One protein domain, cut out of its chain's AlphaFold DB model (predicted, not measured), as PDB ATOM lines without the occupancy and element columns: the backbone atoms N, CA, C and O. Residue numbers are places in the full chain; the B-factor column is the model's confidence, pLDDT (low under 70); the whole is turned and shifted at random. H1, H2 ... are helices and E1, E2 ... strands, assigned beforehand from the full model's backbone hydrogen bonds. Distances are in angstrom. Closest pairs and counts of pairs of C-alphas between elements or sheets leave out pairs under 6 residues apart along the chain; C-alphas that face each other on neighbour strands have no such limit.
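What this domain is: This is residues 2 to 115 of the 120 residues of an uncharacterized protein of Muricauda sp. MT-229 (UniProt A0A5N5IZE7). A long helix, H1, sticks out as an arm with residues 2 to 17 from a compact body, in which two antiparallel sheets form two walls and the helix H2 packs on both of them. The five short strands E1 to E5 make one wall and the three longer strands E6 to E8 the other, and H2 runs along the strands of each. The printed part has 114 residues with two named helices and eight named strands in the order H1, E1, E2, E3, E4, E5, E6, E7, E8, H2; the sheets run E1 E2 E3 E4 E5 and E6 E7 E8, and the class is mixed, helices and strands. The whole is only just loose, close to compact, with a radius of gyration of the C-alphas of 16.2 A, and its outline is elongated, with spans of 56 by 31 by 28 A.

Where its parts are: H1 takes residues 2 to 24 and is 33.0 A long, from C-alpha 2 at (-59.781, -39.749, -27.203) to C-alpha 24 at (-33.906, -51.932, -43.665). The short strands follow: E1 at residues 28 to 30, 6.7 A; E2 at 34 to 37, 10.3 A; E3 at 40 to 43, 10.0 A; E4 at 48 to 51, 9.9 A; and E5 at 54 to 57, 10.4 A. E6, residues 61 to 68, is 21.2 A long, E7, residues 76 to 82, is 19.4 A, and E8, residues 89 to 94, is 16.2 A. H2, residues 99 to 113, is 20.6 A long and ends with C-alpha 113 at (-12.338, -50.880, -53.787).

How they stand to each other: The sheet E1 E2 E3 E4 E5 is a meander, each strand the antiparallel neighbour of the one before, with E1 and E5 as edge strands. In the hairpin of E1 and E2, N 29 and O 36 are 2.9 A apart, within hydrogen-bond range; so are N 35 and O 42 of E2 and E3, at 2.9 A, N 41 and O 50 of E3 and E4, at 2.8 A, and N 49 and O 56 of E4 and E5, at 2.8 A. H2 is on one face of this sheet, making two layers, at a height over the sheet of 9.2 A. It lies over E2 and E3 and runs along the strands, at 16 degrees to E2 on the local plane. The closest C-alphas of E2 and H2 are those of Phe 35 and Ala 110, 6.3 A apart. E6 E7 E8 is a second meander, only just strongly twisted, with C-alphas up to 4.4 A off its best plane. N 65 and O 79 of E6 and E7 are 2.9 A apart, and N 78 and O 92 of E7 and E8 are 2.8 A apart, both within hydrogen-bond range. H2 is on one face of this sheet too, again two layers, at a height over the sheet of 9.8 A and along the strands, at 6 degrees to E7 on the local plane. The closest C-alphas of E7 and H2 are those of Val 78 and Ser 100, 6.2 A apart. Between the sheets, E5 and E6 meet only through their link, and the closest C-alphas of E4 and E8, those of Ile 51 and His 90, are 7.2 A apart. H1 only grazes the sheet E6 E7 E8, with its residues 18 to 24, and is apart from H2. In H1 and H2 every O i to N i+4 pair is within hydrogen-bond range.

The domain as a whole: The two C-alphas farthest apart are those of Glu 2 and Gly 115, at 57.3 A. Without residues 2 to 17, which stand free, the body has 98 residues and spans 39 by 31 by 20 A. The printed part has no cut, and no link is long. The mean pLDDT of the printed part is 87.3; residues 22 to 23 and 68 to 73 of the model are under 70.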
ATOM      1  N   GLU A   2     -60.345 -40.140 -25.890       79.94
ATOM      2  CA  GLU A   2     -59.781 -39.749 -27.203       79.94
ATOM      3  C   GLU A   2     -58.301 -39.302 -27.186       79.94
ATOM      4  O   GLU A   2     -57.494 -39.757 -27.992       79.94
ATOM      5  N   PHE A   3     -57.911 -38.454 -26.226       81.31
ATOM      6  CA  PHE A   3     -56.538 -37.941 -26.117       81.31
ATOM      7  C   PHE A   3     -55.494 -39.042 -25.851       81.31
ATOM      8  O   PHE A   3     -54.415 -39.038 -26.442       81.31
ATOM      9  N   PHE A   4     -55.823 -40.025 -25.008       85.88
ATOM     10  CA  PHE A   4     -54.929 -41.150 -24.722       85.88
ATOM     11  C   PHE A   4     -54.814 -42.093 -25.921       85.88
ATOM     12  O   PHE A   4     -53.724 -42.586 -26.203       85.88
ATOM     13  N   THR A   5     -55.902 -42.298 -26.665       88.50
ATOM     14  CA  THR A   5     -55.891 -43.100 -27.893       88.50
ATOM     15  C   THR A   5     -54.977 -42.485 -28.952       88.50
ATOM     16  O   THR A   5     -54.173 -43.200 -29.548       88.50
ATOM     17  N   ILE A   6     -55.026 -41.160 -29.133       89.94
ATOM     18  CA  ILE A   6     -54.142 -40.444 -30.067       89.94
ATOM     19  C   ILE A   6     -52.672 -40.612 -29.662       89.94
ATOM     20  O   ILE A   6     -51.842 -40.951 -30.505       89.94
ATOM     21  N   ILE A   7     -52.346 -40.448 -28.375       90.12
ATOM     22  CA  ILE A   7     -50.974 -40.640 -27.879       90.12
ATOM     23  C   ILE A   7     -50.485 -42.066 -28.153       90.12
ATOM     24  O   ILE A   7     -49.370 -42.244 -28.643       90.12
ATOM     25  N   ILE A   8     -51.312 -43.081 -27.890       90.56
ATOM     26  CA  ILE A   8     -50.945 -44.485 -28.117       90.56
ATOM     27  C   ILE A   8     -50.668 -44.747 -29.602       90.56
ATOM     28  O   ILE A   8     -49.657 -45.369 -29.928       90.56
ATOM     29  N   ILE A   9     -51.508 -44.237 -30.509       92.56
ATOM     30  CA  ILE A   9     -51.309 -44.389 -31.959       92.56
ATOM     31  C   ILE A   9     -50.001 -43.725 -32.402       92.56
ATOM     32  O   ILE A   9     -49.227 -44.332 -33.143       92.56
ATOM     33  N   VAL A  10     -49.713 -42.515 -31.915       91.94
ATOM     34  CA  VAL A  10     -48.464 -41.803 -32.232       91.94
ATOM     35  C   VAL A  10     -47.248 -42.589 -31.739       91.94
ATOM     36  O   VAL A  10     -46.297 -42.790 -32.495       91.94
ATOM     37  N   VAL A  11     -47.281 -43.091 -30.503       90.44
ATOM     38  CA  VAL A  11     -46.177 -43.873 -29.925       90.44
ATOM     39  C   VAL A  11     -45.959 -45.176 -30.696       90.44
ATOM     40  O   VAL A  11     -44.823 -45.484 -31.058       90.44
ATOM     41  N   LEU A  12     -47.024 -45.920 -31.009       90.25
ATOM     42  CA  LEU A  12     -46.930 -47.147 -31.804       90.25
ATOM     43  C   LEU A  12     -46.404 -46.874 -33.217       90.25
ATOM     44  O   LEU A  12     -45.567 -47.631 -33.709       90.25
ATOM     45  N   GLY A  13     -46.822 -45.770 -33.841       89.00
ATOM     46  CA  GLY A  13     -46.302 -45.327 -35.133       89.00
ATOM     47  C   GLY A  13     -44.797 -45.043 -35.093       89.00
ATOM     48  O   GLY A  13     -44.055 -45.515 -35.955       89.00
ATOM     49  N   ILE A  14     -44.321 -44.341 -34.057       86.19
ATOM     50  CA  ILE A  14     -42.890 -44.062 -33.856       86.19
ATOM     51  C   ILE A  14     -42.106 -45.364 -33.652       86.19
ATOM     52  O   ILE A  14     -41.066 -45.562 -34.282       86.19
ATOM     53  N   ILE A  15     -42.603 -46.272 -32.805       83.88
ATOM     54  CA  ILE A  15     -41.958 -47.566 -32.547       83.88
ATOM     55  C   ILE A  15     -41.879 -48.386 -33.839       83.88
ATOM     56  O   ILE A  15     -40.801 -48.866 -34.192       83.88
ATOM     57  N   GLY A  16     -42.988 -48.496 -34.576       83.19
ATOM     58  CA  GLY A  16     -43.042 -49.203 -35.854       83.19
ATOM     59  C   GLY A  16     -42.037 -48.643 -36.863       83.19
ATOM     60  O   GLY A  16     -41.258 -49.402 -37.443       83.19
ATOM     61  N   TYR A  17     -41.973 -47.317 -37.006       82.19
ATOM     62  CA  TYR A  17     -41.010 -46.648 -37.883       82.19
ATOM     63  C   TYR A  17     -39.552 -46.954 -37.507       82.19
ATOM     64  O   TYR A  17     -38.737 -47.275 -38.379       82.19
ATOM     65  N   LEU A  18     -39.211 -46.904 -36.214       76.38
ATOM     66  CA  LEU A  18     -37.862 -47.216 -35.736       76.38
ATOM     67  C   LEU A  18     -37.476 -48.673 -36.029       76.38
ATOM     68  O   LEU A  18     -36.359 -48.925 -36.492       76.38
ATOM     69  N   PHE A  19     -38.398 -49.620 -35.822       74.50
ATOM     70  CA  PHE A  19     -38.184 -51.037 -36.125       74.50
ATOM     71  C   PHE A  19     -37.970 -51.286 -37.622       74.50
ATOM     72  O   PHE A  19     -36.992 -51.936 -38.002       74.50
ATOM     73  N   LEU A  20     -38.831 -50.722 -38.475       73.62
ATOM     74  CA  LEU A  20     -38.702 -50.803 -39.933       73.62
ATOM     75  C   LEU A  20     -37.356 -50.257 -40.414       73.62
ATOM     76  O   LEU A  20     -36.651 -50.924 -41.172       73.62
ATOM     77  N   LYS A  21     -36.954 -49.079 -39.930       73.38
ATOM     78  CA  LYS A  21     -35.674 -48.462 -40.294       73.38
ATOM     79  C   LYS A  21     -34.481 -49.329 -39.885       73.38
ATOM     80  O   LYS A  21     -33.554 -49.516 -40.670       73.38
ATOM     81  N   GLY A  22     -34.514 -49.903 -38.684       68.62
ATOM     82  CA  GLY A  22     -33.472 -50.816 -38.224       68.62
ATOM     83  C   GLY A  22     -33.374 -52.096 -39.054       68.62
ATOM     84  O   GLY A  22     -32.265 -52.553 -39.326       68.62
ATOM     85  N   PHE A  23     -34.511 -52.642 -39.498       68.75
ATOM     86  CA  PHE A  23     -34.547 -53.816 -40.370       68.75
ATOM     87  C   PHE A  23     -34.014 -53.503 -41.771       68.75
ATOM     88  O   PHE A  23     -33.176 -54.238 -42.289       68.75
ATOM     89  N   LEU A  24     -34.415 -52.376 -42.363       70.31
ATOM     90  CA  LEU A  24     -33.906 -51.932 -43.665       70.31
ATOM     91  C   LEU A  24     -32.383 -51.753 -43.662       70.31
ATOM     92  O   LEU A  24     -31.727 -52.100 -44.642       70.31
ATOM     93  N   ASN A  25     -31.804 -51.313 -42.543       74.00
ATOM     94  CA  ASN A  25     -30.357 -51.139 -42.426       74.00
ATOM     95  C   ASN A  25     -29.560 -52.457 -42.468       74.00
ATOM     96  O   ASN A  25     -28.360 -52.438 -42.739       74.00
ATOM     97  N   THR A  26     -30.200 -53.607 -42.241       71.94
ATOM     98  CA  THR A  26     -29.532 -54.919 -42.318       71.94
ATOM     99  C   THR A  26     -29.338 -55.423 -43.745       71.94
ATOM    100  O   THR A  26     -28.413 -56.199 -44.001       71.94
ATOM    101  N   ARG A  27     -30.175 -54.973 -44.687       81.69
ATOM    102  CA  ARG A  27     -30.062 -55.360 -46.092       81.69
ATOM    103  C   ARG A  27     -28.888 -54.630 -46.729       81.69
ATOM    104  O   ARG A  27     -28.731 -53.423 -46.554       81.69
ATOM    105  N   TYR A  28     -28.082 -55.376 -47.472       89.62
ATOM    106  CA  TYR A  28     -26.985 -54.827 -48.251       89.62
ATOM    107  C   TYR A  28     -27.120 -55.255 -49.709       89.62
ATOM    108  O   TYR A  28     -27.657 -56.322 -50.007       89.62
ATOM    109  N   THR A  29     -26.602 -54.427 -50.600       89.69
ATOM    110  CA  THR A  29     -26.473 -54.716 -52.023       89.69
ATOM    111  C   THR A  29     -25.042 -54.401 -52.423       89.69
ATOM    112  O   THR A  29     -24.505 -53.358 -52.055       89.69
ATOM    113  N   VAL A  30     -24.405 -55.331 -53.125       91.25
ATOM    114  CA  VAL A  30     -23.084 -55.141 -53.728       91.25
ATOM    115  C   VAL A  30     -23.218 -55.582 -55.171       91.25
ATOM    116  O   VAL A  30     -23.673 -56.692 -55.434       91.25
ATOM    117  N   ASN A  31     -22.829 -54.718 -56.088       92.38
ATOM    118  CA  ASN A  31     -22.683 -55.020 -57.505       92.38
ATOM    119  C   ASN A  31     -21.295 -54.535 -57.959       92.38
ATOM    120  O   ASN A  31     -20.434 -54.195 -57.142       92.38
ATOM    121  N   GLU A  32     -21.007 -54.592 -59.255       90.31
ATOM    122  CA  GLU A  32     -19.666 -54.258 -59.742       90.31
ATOM    123  C   GLU A  32     -19.334 -52.773 -59.606       90.31
ATOM    124  O   GLU A  32     -18.159 -52.455 -59.409       90.31
ATOM    125  N   SER A  33     -20.355 -51.907 -59.640       92.25
ATOM    126  CA  SER A  33     -20.254 -50.444 -59.638       92.25
ATOM    127  C   SER A  33     -20.453 -49.796 -58.266       92.25
ATOM    128  O   SER A  33     -19.868 -48.740 -58.023       92.25
ATOM    129  N   GLU A  34     -21.229 -50.399 -57.360       95.00
ATOM    130  CA  GLU A  34     -21.514 -49.800 -56.055       95.00
ATOM    131  C   GLU A  34     -21.705 -50.802 -54.900       95.00
ATOM    132  O   GLU A  34     -21.924 -52.008 -55.052       95.00
ATOM    133  N   PHE A  35     -21.609 -50.265 -53.688       95.81
ATOM    134  CA  PHE A  35     -22.028 -50.899 -52.445       95.81
ATOM    135  C   PHE A  35     -23.115 -50.048 -51.799       95.81
ATOM    136  O   PHE A  35     -22.960 -48.835 -51.712       95.81
ATOM    137  N   LYS A  36     -24.181 -50.664 -51.284       94.19
ATOM    138  CA  LYS A  36     -25.258 -49.971 -50.571       94.19
ATOM    139  C   LYS A  36     -25.680 -50.731 -49.322       94.19
ATOM    140  O   LYS A  36     -26.038 -51.903 -49.401       94.19
ATOM    141  N   GLN A  37     -25.693 -50.060 -48.175       92.50
ATOM    142  CA  GLN A  37     -26.228 -50.596 -46.923       92.50
ATOM    143  C   GLN A  37     -26.560 -49.462 -45.946       92.50
ATOM    144  O   GLN A  37     -25.775 -48.537 -45.775       92.50
ATOM    145  N   GLY A  38     -27.706 -49.541 -45.263       86.25
ATOM    146  CA  GLY A  38     -28.000 -48.660 -44.123       86.25
ATOM    147  C   GLY A  38     -28.025 -47.158 -44.420       86.25
ATOM    148  O   GLY A  38     -27.651 -46.372 -43.560       86.25
ATOM    149  N   GLY A  39     -28.421 -46.754 -45.632       87.94
ATOM    150  CA  GLY A  39     -28.382 -45.346 -46.054       87.94
ATOM    151  C   GLY A  39     -26.987 -44.842 -46.441       87.94
ATOM    152  O   GLY A  39     -26.818 -43.640 -46.644       87.94
ATOM    153  N   VAL A  40     -26.014 -45.751 -46.549       93.62
ATOM    154  CA  VAL A  40     -24.687 -45.508 -47.116       93.62
ATOM    155  C   VAL A  40     -24.607 -46.151 -48.492       93.62
ATOM    156  O   VAL A  40     -24.939 -47.328 -48.637       93.62
ATOM    157  N   THR A  41     -24.141 -45.393 -49.476       95.88
ATOM    158  CA  THR A  41     -23.817 -45.880 -50.817       95.88
ATOM    159  C   THR A  41     -22.384 -45.497 -51.151       95.88
ATOM    160  O   THR A  41     -22.028 -44.338 -51.012       95.88
ATOM    161  N   VAL A  42     -21.561 -46.442 -51.593       96.44
ATOM    162  CA  VAL A  42     -20.210 -46.187 -52.106       96.44
ATOM    163  C   VAL A  42     -20.212 -46.498 -53.591       96.44
ATOM    164  O   VAL A  42     -20.473 -47.638 -53.968       96.44
ATOM    165  N   ASN A  43     -19.915 -45.504 -54.418       96.38
ATOM    166  CA  ASN A  43     -19.740 -45.681 -55.852       96.38
ATOM    167  C   ASN A  43     -18.250 -45.883 -56.146       96.38
ATOM    168  O   ASN A  43     -17.418 -45.024 -55.845       96.38
ATOM    169  N   PHE A  44     -17.907 -47.039 -56.717       95.12
ATOM    170  CA  PHE A  44     -16.514 -47.419 -56.937       95.12
ATOM    171  C   PHE A  44     -15.865 -46.641 -58.080       95.12
ATOM    172  O   PHE A  44     -14.668 -46.373 -58.022       95.12
ATOM    173  N   LYS A  45     -16.643 -46.281 -59.107       93.75
ATOM    174  CA  LYS A  45     -16.143 -45.582 -60.295       93.75
ATOM    175  C   LYS A  45     -15.951 -44.097 -60.018       93.75
ATOM    176  O   LYS A  45     -14.893 -43.550 -60.310       93.75
ATOM    177  N   ASP A  46     -16.958 -43.479 -59.412       95.50
ATOM    178  CA  ASP A  46     -16.969 -42.042 -59.138       95.50
ATOM    179  C   ASP A  46     -16.169 -41.694 -57.876       95.50
ATOM    180  O   ASP A  46     -15.955 -40.522 -57.588       95.50
ATOM    181  N   ARG A  47     -15.717 -42.709 -57.123       96.31
ATOM    182  CA  ARG A  47     -14.946 -42.562 -55.878       96.31
ATOM    183  C   ARG A  47     -15.671 -41.682 -54.860       96.31
ATOM    184  O   ARG A  47     -15.065 -40.871 -54.161       96.31
ATOM    185  N   THR A  48     -16.983 -41.874 -54.757       97.00
ATOM    186  CA  THR A  48     -17.851 -41.126 -53.843       97.00
ATOM    187  C   THR A  48     -18.530 -42.034 -52.828       97.00
ATOM    188  O   THR A  48     -18.810 -43.208 -53.082       97.00
ATOM    189  N   ILE A  49     -18.815 -41.467 -51.660       96.19
ATOM    190  CA  ILE A  49     -19.647 -42.057 -50.620       96.19
ATOM    191  C   ILE A  49     -20.833 -41.130 -50.339       96.19
ATOM    192  O   ILE A  49     -20.669 -39.971 -49.971       96.19
ATOM    193  N   ASN A  50     -22.046 -41.649 -50.495       95.94
ATOM    194  CA  ASN A  50     -23.276 -40.983 -50.101       95.94
ATOM    195  C   ASN A  50     -23.726 -41.500 -48.733       95.94
ATOM    196  O   ASN A  50     -23.907 -42.704 -48.564       95.94
ATOM    197  N   ILE A  51     -23.914 -40.603 -47.767       93.19
ATOM    198  CA  ILE A  51     -24.373 -40.923 -46.416       93.19
ATOM    199  C   ILE A  51     -25.590 -40.065 -46.082       93.19
ATOM    200  O   ILE A  51     -25.482 -38.845 -45.941       93.19
ATOM    201  N   ASN A  52     -26.749 -40.701 -45.895       84.94
ATOM    202  CA  ASN A  52     -28.010 -40.022 -45.568       84.94
ATOM    203  C   ASN A  52     -28.362 -38.872 -46.541       84.94
ATOM    204  O   ASN A  52     -28.895 -37.850 -46.117       84.94
ATOM    205  N   GLY A  53     -28.053 -39.028 -47.832       86.44
ATOM    206  CA  GLY A  53     -28.352 -38.039 -48.872       86.44
ATOM    207  C   GLY A  53     -27.248 -37.006 -49.117       86.44
ATOM    208  O   GLY A  53     -27.401 -36.175 -50.007       86.44
ATOM    209  N   HIS A  54     -26.137 -37.056 -48.381       90.56
ATOM    210  CA  HIS A  54     -24.974 -36.195 -48.607       90.56
ATOM    211  C   HIS A  54     -23.862 -36.971 -49.301       90.56
ATOM    212  O   HIS A  54     -23.498 -38.042 -48.827       90.56
ATOM    213  N   SER A  55     -23.329 -36.432 -50.399       94.31
ATOM    214  CA  SER A  55     -22.241 -37.048 -51.163       94.31
ATOM    215  C   SER A  55     -20.894 -36.442 -50.779       94.31
ATOM    216  O   SER A  55     -20.769 -35.220 -50.728       94.31
ATOM    217  N   PHE A  56     -19.904 -37.298 -50.551       94.50
ATOM    218  CA  PHE A  56     -18.527 -36.950 -50.200       94.50
ATOM    219  C   PHE A  56     -17.549 -37.759 -51.055       94.50
ATOM    220  O   PHE A  56     -17.910 -38.812 -51.589       94.50
ATOM    221  N   GLY A  57     -16.305 -37.299 -51.165       95.88
ATOM    222  CA  GLY A  57     -15.210 -38.111 -51.693       95.88
ATOM    223  C   GLY A  57     -14.867 -39.258 -50.739       95.88
ATOM    224  O   GLY A  57     -14.948 -39.112 -49.517       95.88
ATOM    225  N   VAL A  58     -14.506 -40.430 -51.270       95.44
ATOM    226  CA  VAL A  58     -14.085 -41.571 -50.425       95.44
ATOM    227  C   VAL A  58     -12.768 -41.310 -49.694       95.44
ATOM    228  O   VAL A  58     -12.529 -41.897 -48.645       95.44
ATOM    229  N   ASP A  59     -11.930 -40.431 -50.231       94.38
ATOM    230  CA  ASP A  59     -10.691 -39.920 -49.640       94.38
ATOM    231  C   ASP A  59     -10.937 -39.014 -48.426       94.38
ATOM    232  O   ASP A  59     -10.094 -38.945 -47.537       94.38
ATOM    233  N   GLN A  60     -12.118 -38.396 -48.338       94.25
ATOM    234  CA  GLN A  60     -12.520 -37.588 -47.185       94.25
ATOM    235  C   GLN A  60     -12.934 -38.439 -45.980       94.25
ATOM    236  O   GLN A  60     -13.185 -37.898 -44.908       94.25
ATOM    237  N   VAL A  61     -13.054 -39.764 -46.111       95.12
ATOM    238  CA  VAL A  61     -13.376 -40.621 -44.966       95.12
ATOM    239  C   VAL A  61     -12.141 -40.746 -44.080       95.12
ATOM    240  O   VAL A  61     -11.131 -41.299 -44.493       95.12
ATOM    241  N   THR A  62     -12.214 -40.279 -42.838       94.44
ATOM    242  CA  THR A  62     -11.058 -40.241 -41.921       94.44
ATOM    243  C   THR A  62     -11.090 -41.335 -40.865       94.44
ATOM    244  O   THR A  62     -10.056 -41.675 -40.292       94.44
ATOM    245  N   GLY A  63     -12.255 -41.931 -40.614       92.12
ATOM    246  CA  GLY A  63     -12.401 -42.941 -39.576       92.12
ATOM    247  C   GLY A  63     -13.735 -43.667 -39.613       92.12
ATOM    248  O   GLY A  63     -14.741 -43.164 -40.110       92.12
ATOM    249  N   MET A  64     -13.760 -44.863 -39.030       92.25
ATOM    250  CA  MET A  64     -14.994 -45.585 -38.734       92.25
ATOM    251  C   MET A  64     -14.884 -46.246 -37.367       92.25
ATOM    252  O   MET A  64     -13.892 -46.901 -37.061       92.25
ATOM    253  N   ARG A  65     -15.919 -46.105 -36.543       89.81
ATOM    254  CA  ARG A  65     -15.978 -46.737 -35.219       89.81
ATOM    255  C   ARG A  65     -17.395 -47.142 -34.880       89.81
ATOM    256  O   ARG A  65     -18.329 -46.390 -35.147       89.81
ATOM    257  N   TYR A  66     -17.569 -48.289 -34.237       84.25
ATOM    258  CA  TYR A  66     -18.860 -48.636 -33.659       84.25
ATOM    259  C   TYR A  66     -18.916 -48.249 -32.179       84.25
ATOM    260  O   TYR A  66     -17.923 -48.295 -31.458       84.25
ATOM    261  N   ARG A  67     -20.098 -47.849 -31.713       80.00
ATOM    262  CA  ARG A  67     -20.376 -47.554 -30.307       80.00
ATOM    263  C   ARG A  67     -21.652 -48.267 -29.889       80.00
ATOM    264  O   ARG A  67     -22.685 -48.142 -30.548       80.00
ATOM    265  N   SER A  68     -21.587 -48.998 -28.779       69.50
ATOM    266  CA  SER A  68     -22.785 -49.558 -28.154       69.50
ATOM    267  C   SER A  68     -23.578 -48.465 -27.442       69.50
ATOM    268  O   SER A  68     -22.980 -47.606 -26.798       69.50
ATOM    269  N   PHE A  69     -24.910 -48.504 -27.524       62.84
ATOM    270  CA  PHE A  69     -25.767 -47.605 -26.737       62.84
ATOM    271  C   PHE A  69     -25.716 -47.916 -25.230       62.84
ATOM    272  O   PHE A  69     -25.832 -47.015 -24.411       62.84
ATOM    273  N   SER A  70     -25.537 -49.189 -24.870       64.75
ATOM    274  CA  SER A  70     -25.372 -49.691 -23.498       64.75
ATOM    275  C   SER A  70     -24.679 -51.056 -23.552       64.75
ATOM    276  O   SER A  70     -24.726 -51.705 -24.601       64.75
ATOM    277  N   SER A  71     -24.043 -51.503 -22.463       60.12
ATOM    278  CA  SER A  71     -23.396 -52.828 -22.378       60.12
ATOM    279  C   SER A  71     -24.338 -53.958 -22.831       60.12
ATOM    280  O   SER A  71     -23.952 -54.816 -23.620       60.12
ATOM    281  N   ASN A  72     -25.625 -53.852 -22.474       61.84
ATOM    282  CA  ASN A  72     -26.650 -54.869 -22.743       61.84
ATOM    283  C   ASN A  72     -27.531 -54.583 -23.974       61.84
ATOM    284  O   ASN A  72     -28.480 -55.320 -24.242       61.84
ATOM    285  N   SER A  73     -27.264 -53.515 -24.733       64.62
ATOM    286  CA  SER A  73     -28.092 -53.179 -25.896       64.62
ATOM    287  C   SER A  73     -27.651 -53.941 -27.145       64.62
ATOM    288  O   SER A  73     -26.484 -53.896 -27.550       64.62
ATOM    289  N   LYS A  74     -28.620 -54.590 -27.803       70.94
ATOM    290  CA  LYS A  74     -28.455 -55.179 -29.144       70.94
ATOM    291  C   LYS A  74     -28.295 -54.107 -30.226       70.94
ATOM    292  O   LYS A  74     -27.764 -54.410 -31.292       70.94
ATOM    293  N   ALA A  75     -28.705 -52.868 -29.940       75.00
ATOM    294  CA  ALA A  75     -28.557 -51.752 -30.856       75.00
ATOM    295  C   ALA A  75     -27.137 -51.171 -30.805       75.00
ATOM    296  O   ALA A  75     -26.641 -50.758 -29.749       75.00
ATOM    297  N   LYS A  76     -26.491 -51.111 -31.968       82.38
ATOM    298  CA  LYS A  76     -25.136 -50.586 -32.150       82.38
ATOM    299  C   LYS A  76     -25.157 -49.458 -33.175       82.38
ATOM    300  O   LYS A  76     -25.820 -49.553 -34.206       82.38
ATOM    301  N   ASN A  77     -24.403 -48.402 -32.895       86.50
ATOM    302  CA  ASN A  77     -24.177 -47.317 -33.841       86.50
ATOM    303  C   ASN A  77     -22.856 -47.539 -34.546       86.50
ATOM    304  O   ASN A  77     -21.865 -47.812 -33.877       86.50
ATOM    305  N   VAL A  78     -22.824 -47.337 -35.854       89.88
ATOM    306  CA  VAL A  78     -21.585 -47.135 -36.598       89.88
ATOM    307  C   VAL A  78     -21.470 -45.650 -36.898       89.88
ATOM    308  O   VAL A  78     -22.406 -45.034 -37.405       89.88
ATOM    309  N   ILE A  79     -20.348 -45.066 -36.504       92.25
ATOM    310  CA  ILE A  79     -20.005 -43.669 -36.726       92.25
ATOM    311  C   ILE A  79     -18.960 -43.648 -37.831       92.25
ATOM    312  O   ILE A  79     -17.897 -44.247 -37.676       92.25
ATOM    313  N   ILE A  80     -19.287 -42.968 -38.922       93.31
ATOM    314  CA  ILE A  80     -18.384 -42.684 -40.034       93.31
ATOM    315  C   ILE A  80     -17.902 -41.249 -39.852       93.31
ATOM    316  O   ILE A  80     -18.718 -40.346 -39.637       93.31
ATOM    317  N   GLU A  81     -16.591 -41.061 -39.878       94.62
ATOM    318  CA  GLU A  81     -15.938 -39.767 -39.729       94.62
ATOM    319  C   GLU A  81     -15.497 -39.264 -41.099       94.62
ATOM    320  O   GLU A  81     -14.912 -40.017 -41.879       94.62
ATOM    321  N   ILE A  82     -15.842 -38.014 -41.391       94.88
ATOM    322  CA  ILE A  82     -15.586 -37.345 -42.666       94.88
ATOM    323  C   ILE A  82     -14.780 -36.081 -42.383       94.88
ATOM    324  O   ILE A  82     -15.047 -35.384 -41.399       94.88
ATOM    325  N   ASP A  83     -13.818 -35.781 -43.247       94.00
ATOM    326  CA  ASP A  83     -13.107 -34.508 -43.304       94.00
ATOM    327  C   ASP A  83     -14.025 -33.405 -43.863       94.00
ATOM    328  O   ASP A  83     -13.917 -32.960 -45.004       94.00
ATOM    329  N   ASP A  84     -15.023 -33.037 -43.059       89.94
ATOM    330  CA  ASP A  84     -15.948 -31.936 -43.308       89.94
ATOM    331  C   ASP A  84     -16.177 -31.162 -42.007       89.94
ATOM    332  O   ASP A  84     -16.621 -31.711 -40.996       89.94
ATOM    333  N   PHE A  85     -15.936 -29.852 -42.041       88.31
ATOM    334  CA  PHE A  85     -16.171 -28.964 -40.905       88.31
ATOM    335  C   PHE A  85     -17.654 -28.813 -40.549       88.31
ATOM    336  O   PHE A  85     -17.975 -28.486 -39.405       88.31
ATOM    337  N   LYS A  86     -18.580 -29.045 -41.491       89.81
ATOM    338  CA  LYS A  86     -20.021 -28.892 -41.236       89.81
ATOM    339  C   LYS A  86     -20.607 -30.116 -40.547       89.81
ATOM    340  O   LYS A  86     -21.387 -29.972 -39.603       89.81
ATOM    341  N   ARG A  87     -20.295 -31.321 -41.033       87.38
ATOM    342  CA  ARG A  87     -20.844 -32.581 -40.510       87.38
ATOM    343  C   ARG A  87     -19.773 -33.675 -40.451       87.38
ATOM    344  O   ARG A  87     -19.872 -34.671 -41.154       87.38
ATOM    345  N   PRO A  88     -18.816 -33.591 -39.514       92.00
ATOM    346  CA  PRO A  88     -17.696 -34.532 -39.464       92.00
ATOM    347  C   PRO A  88     -18.084 -35.949 -39.020       92.00
ATOM    348  O   PRO A  88     -17.253 -36.851 -39.042       92.00
ATOM    349  N   ARG A  89     -19.311 -36.172 -38.524       92.25
ATOM    350  CA  ARG A  89     -19.735 -37.458 -37.943       92.25
ATOM    351  C   ARG A  89     -21.118 -37.865 -38.424       92.25
ATOM    352  O   ARG A  89     -22.119 -37.250 -38.053       92.25
ATOM    353  N   HIS A  90     -21.179 -38.985 -39.129       91.94
ATOM    354  CA  HIS A  90     -22.416 -39.580 -39.617       91.94
ATOM    355  C   HIS A  90     -22.723 -40.881 -38.877       91.94
ATOM    356  O   HIS A  90     -21.877 -41.764 -38.773       91.94
ATOM    357  N   LYS A  91     -23.942 -41.002 -38.341       90.56
ATOM    358  CA  LYS A  91     -24.361 -42.149 -37.523       90.56
ATOM    359  C   LYS A  91     -25.314 -43.052 -38.295       90.56
ATOM    360  O   LYS A  91     -26.354 -42.586 -38.756       90.56
ATOM    361  N   ILE A  92     -24.997 -44.342 -38.334       88.69
ATOM    362  CA  ILE A  92     -25.847 -45.408 -38.869       88.69
ATOM    363  C   ILE A  92     -26.227 -46.350 -37.724       88.69
ATOM    364  O   ILE A  92     -25.361 -46.821 -36.987       88.69
ATOM    365  N   VAL A  93     -27.523 -46.609 -37.555       86.56
ATOM    366  CA  VAL A  93     -28.050 -47.412 -36.440       86.56
ATOM    367  C   VAL A  93     -28.376 -48.819 -36.920       86.56
ATOM    368  O   VAL A  93     -29.134 -48.991 -37.874       86.56
ATOM    369  N   PHE A  94     -27.873 -49.825 -36.213       85.06
ATOM    370  CA  PHE A  94     -28.222 -51.227 -36.412       85.06
ATOM    371  C   PHE A  94     -28.918 -51.744 -35.157       85.06
ATOM    372  O   PHE A  94     -28.357 -51.648 -34.071       85.06
ATOM    373  N   LEU A  95     -30.129 -52.293 -35.291       80.81
ATOM    374  CA  LEU A  95     -30.886 -52.854 -34.156       80.81
ATOM    375  C   LEU A  95     -30.531 -54.319 -33.856       80.81
ATOM    376  O   LEU A  95     -30.891 -54.844 -32.805       80.81
ATOM    377  N   THR A  96     -29.823 -54.979 -34.773       75.81
ATOM    378  CA  THR A  96     -29.432 -56.386 -34.665       75.81
ATOM    379  C   THR A  96     -27.950 -56.503 -34.321       75.81
ATOM    380  O   THR A  96     -27.105 -55.866 -34.956       75.81
ATOM    381  N   SER A  97     -27.619 -57.366 -33.357       77.25
ATOM    382  CA  SER A  97     -26.231 -57.641 -32.975       77.25
ATOM    383  C   SER A  97     -25.416 -58.203 -34.148       77.25
ATOM    384  O   SER A  97     -25.935 -58.947 -34.981       77.25
ATOM    385  N   GLY A  98     -24.135 -57.834 -34.229       80.81
ATOM    386  CA  GLY A  98     -23.196 -58.294 -35.262       80.81
ATOM    387  C   GLY A  98     -23.375 -57.661 -36.651       80.81
ATOM    388  O   GLY A  98     -22.452 -57.701 -37.462       80.81
ATOM    389  N   GLN A  99     -24.516 -57.026 -36.949       85.12
ATOM    390  CA  GLN A  99     -24.719 -56.360 -38.246       85.12
ATOM    391  C   GLN A  99     -23.849 -55.112 -38.407       85.12
ATOM    392  O   GLN A  99     -23.381 -54.842 -39.509       85.12
ATOM    393  N   SER A 100     -23.577 -54.393 -37.316       87.50
ATOM    394  CA  SER A 100     -22.675 -53.236 -37.314       87.50
ATOM    395  C   SER A 100     -21.239 -53.608 -37.686       87.50
ATOM    396  O   SER A 100     -20.603 -52.894 -38.453       87.50
ATOM    397  N   GLU A 101     -20.737 -54.737 -37.183       88.56
ATOM    398  CA  GLU A 101     -19.382 -55.223 -37.479       88.56
ATOM    399  C   GLU A 101     -19.274 -55.675 -38.934       88.56
ATOM    400  O   GLU A 101     -18.389 -55.226 -39.661       88.56
ATOM    401  N   LYS A 102     -20.237 -56.485 -39.398       90.12
ATOM    402  CA  LYS A 102     -20.319 -56.897 -40.807       90.12
ATOM    403  C   LYS A 102     -20.421 -55.691 -41.738       90.12
ATOM    404  O   LYS A 102     -19.783 -55.673 -42.786       90.12
ATOM    405  N   PHE A 103     -21.205 -54.680 -41.362       91.62
ATOM    406  CA  PHE A 103     -21.289 -53.427 -42.102       91.62
ATOM    407  C   PHE A 103     -19.936 -52.717 -42.166       91.62
ATOM    408  O   PHE A 103     -19.519 -52.358 -43.259       91.62
ATOM    409  N   MET A 104     -19.227 -52.559 -41.044       92.00
ATOM    410  CA  MET A 104     -17.908 -51.913 -41.033       92.00
ATOM    411  C   MET A 104     -16.891 -52.652 -41.910       92.00
ATOM    412  O   MET A 104     -16.178 -52.011 -42.676       92.00
ATOM    413  N   GLN A 105     -16.865 -53.986 -41.864       92.38
ATOM    414  CA  GLN A 105     -15.985 -54.799 -42.713       92.38
ATOM    415  C   GLN A 105     -16.300 -54.623 -44.206       92.38
ATOM    416  O   GLN A 105     -15.399 -54.418 -45.026       92.38
ATOM    417  N   ARG A 106     -17.588 -54.668 -44.571       93.69
ATOM    418  CA  ARG A 106     -18.044 -54.459 -45.955       93.69
ATOM    419  C   ARG A 106     -17.759 -53.042 -46.429       93.69
ATOM    420  O   ARG A 106     -17.266 -52.877 -47.537       93.69
ATOM    421  N   LEU A 107     -18.019 -52.044 -45.589       94.38
ATOM    422  CA  LEU A 107     -17.772 -50.643 -45.900       94.38
ATOM    423  C   LEU A 107     -16.273 -50.367 -46.060       94.38
ATOM    424  O   LEU A 107     -15.889 -49.741 -47.037       94.38
ATOM    425  N   SER A 108     -15.417 -50.903 -45.184       94.50
ATOM    426  CA  SER A 108     -13.955 -50.822 -45.335       94.50
ATOM    427  C   SER A 108     -13.492 -51.445 -46.659       94.50
ATOM    428  O   SER A 108     -12.714 -50.855 -47.406       94.50
ATOM    429  N   THR A 109     -14.058 -52.601 -47.024       94.50
ATOM    430  CA  THR A 109     -13.770 -53.247 -48.315       94.50
ATOM    431  C   THR A 109     -14.247 -52.406 -49.501       94.50
ATOM    432  O   THR A 109     -13.521 -52.271 -50.484       94.50
ATOM    433  N   ALA A 110     -15.443 -51.825 -49.408       94.56
ATOM    434  CA  ALA A 110     -16.030 -50.971 -50.434       94.56
ATOM    435  C   ALA A 110     -15.222 -49.682 -50.642       94.56
ATOM    436  O   ALA A 110     -14.920 -49.333 -51.782       94.56
ATOM    437  N   LEU A 111     -14.818 -49.018 -49.556       95.19
ATOM    438  CA  LEU A 111     -13.957 -47.835 -49.592       95.19
ATOM    439  C   LEU A 111     -12.618 -48.160 -50.245       95.19
ATOM    440  O   LEU A 111     -12.224 -47.481 -51.187       95.19
ATOM    441  N   ARG A 112     -11.970 -49.258 -49.839       94.06
ATOM    442  CA  ARG A 112     -10.728 -49.718 -50.470       94.06
ATOM    443  C   ARG A 112     -10.910 -49.995 -51.965       94.06
ATOM    444  O   ARG A 112     -10.058 -49.609 -52.757       94.06
ATOM    445  N   LYS A 113     -12.020 -50.627 -52.368       94.12
ATOM    446  CA  LYS A 113     -12.338 -50.880 -53.787       94.12
ATOM    447  C   LYS A 113     -12.532 -49.576 -54.575       94.12
ATOM    448  O   LYS A 113     -12.136 -49.518 -55.732       94.12
ATOM    449  N   ALA A 114     -13.078 -48.534 -53.950       93.94
ATOM    450  CA  ALA A 114     -13.201 -47.191 -54.523       93.94
ATOM    451  C   ALA A 114     -11.889 -46.370 -54.481       93.94
ATOM    452  O   ALA A 114     -11.878 -45.194 -54.847       93.94
ATOM    453  N   GLY A 115     -10.780 -46.948 -54.002       93.06
ATOM    454  CA  GLY A 115      -9.504 -46.249 -53.835       93.06
ATOM    455  C   GLY A 115      -9.477 -45.270 -52.656       93.06
ATOM    456  O   GLY A 115      -8.722 -44.302 -52.692       93.06
TER     457      GLY A 115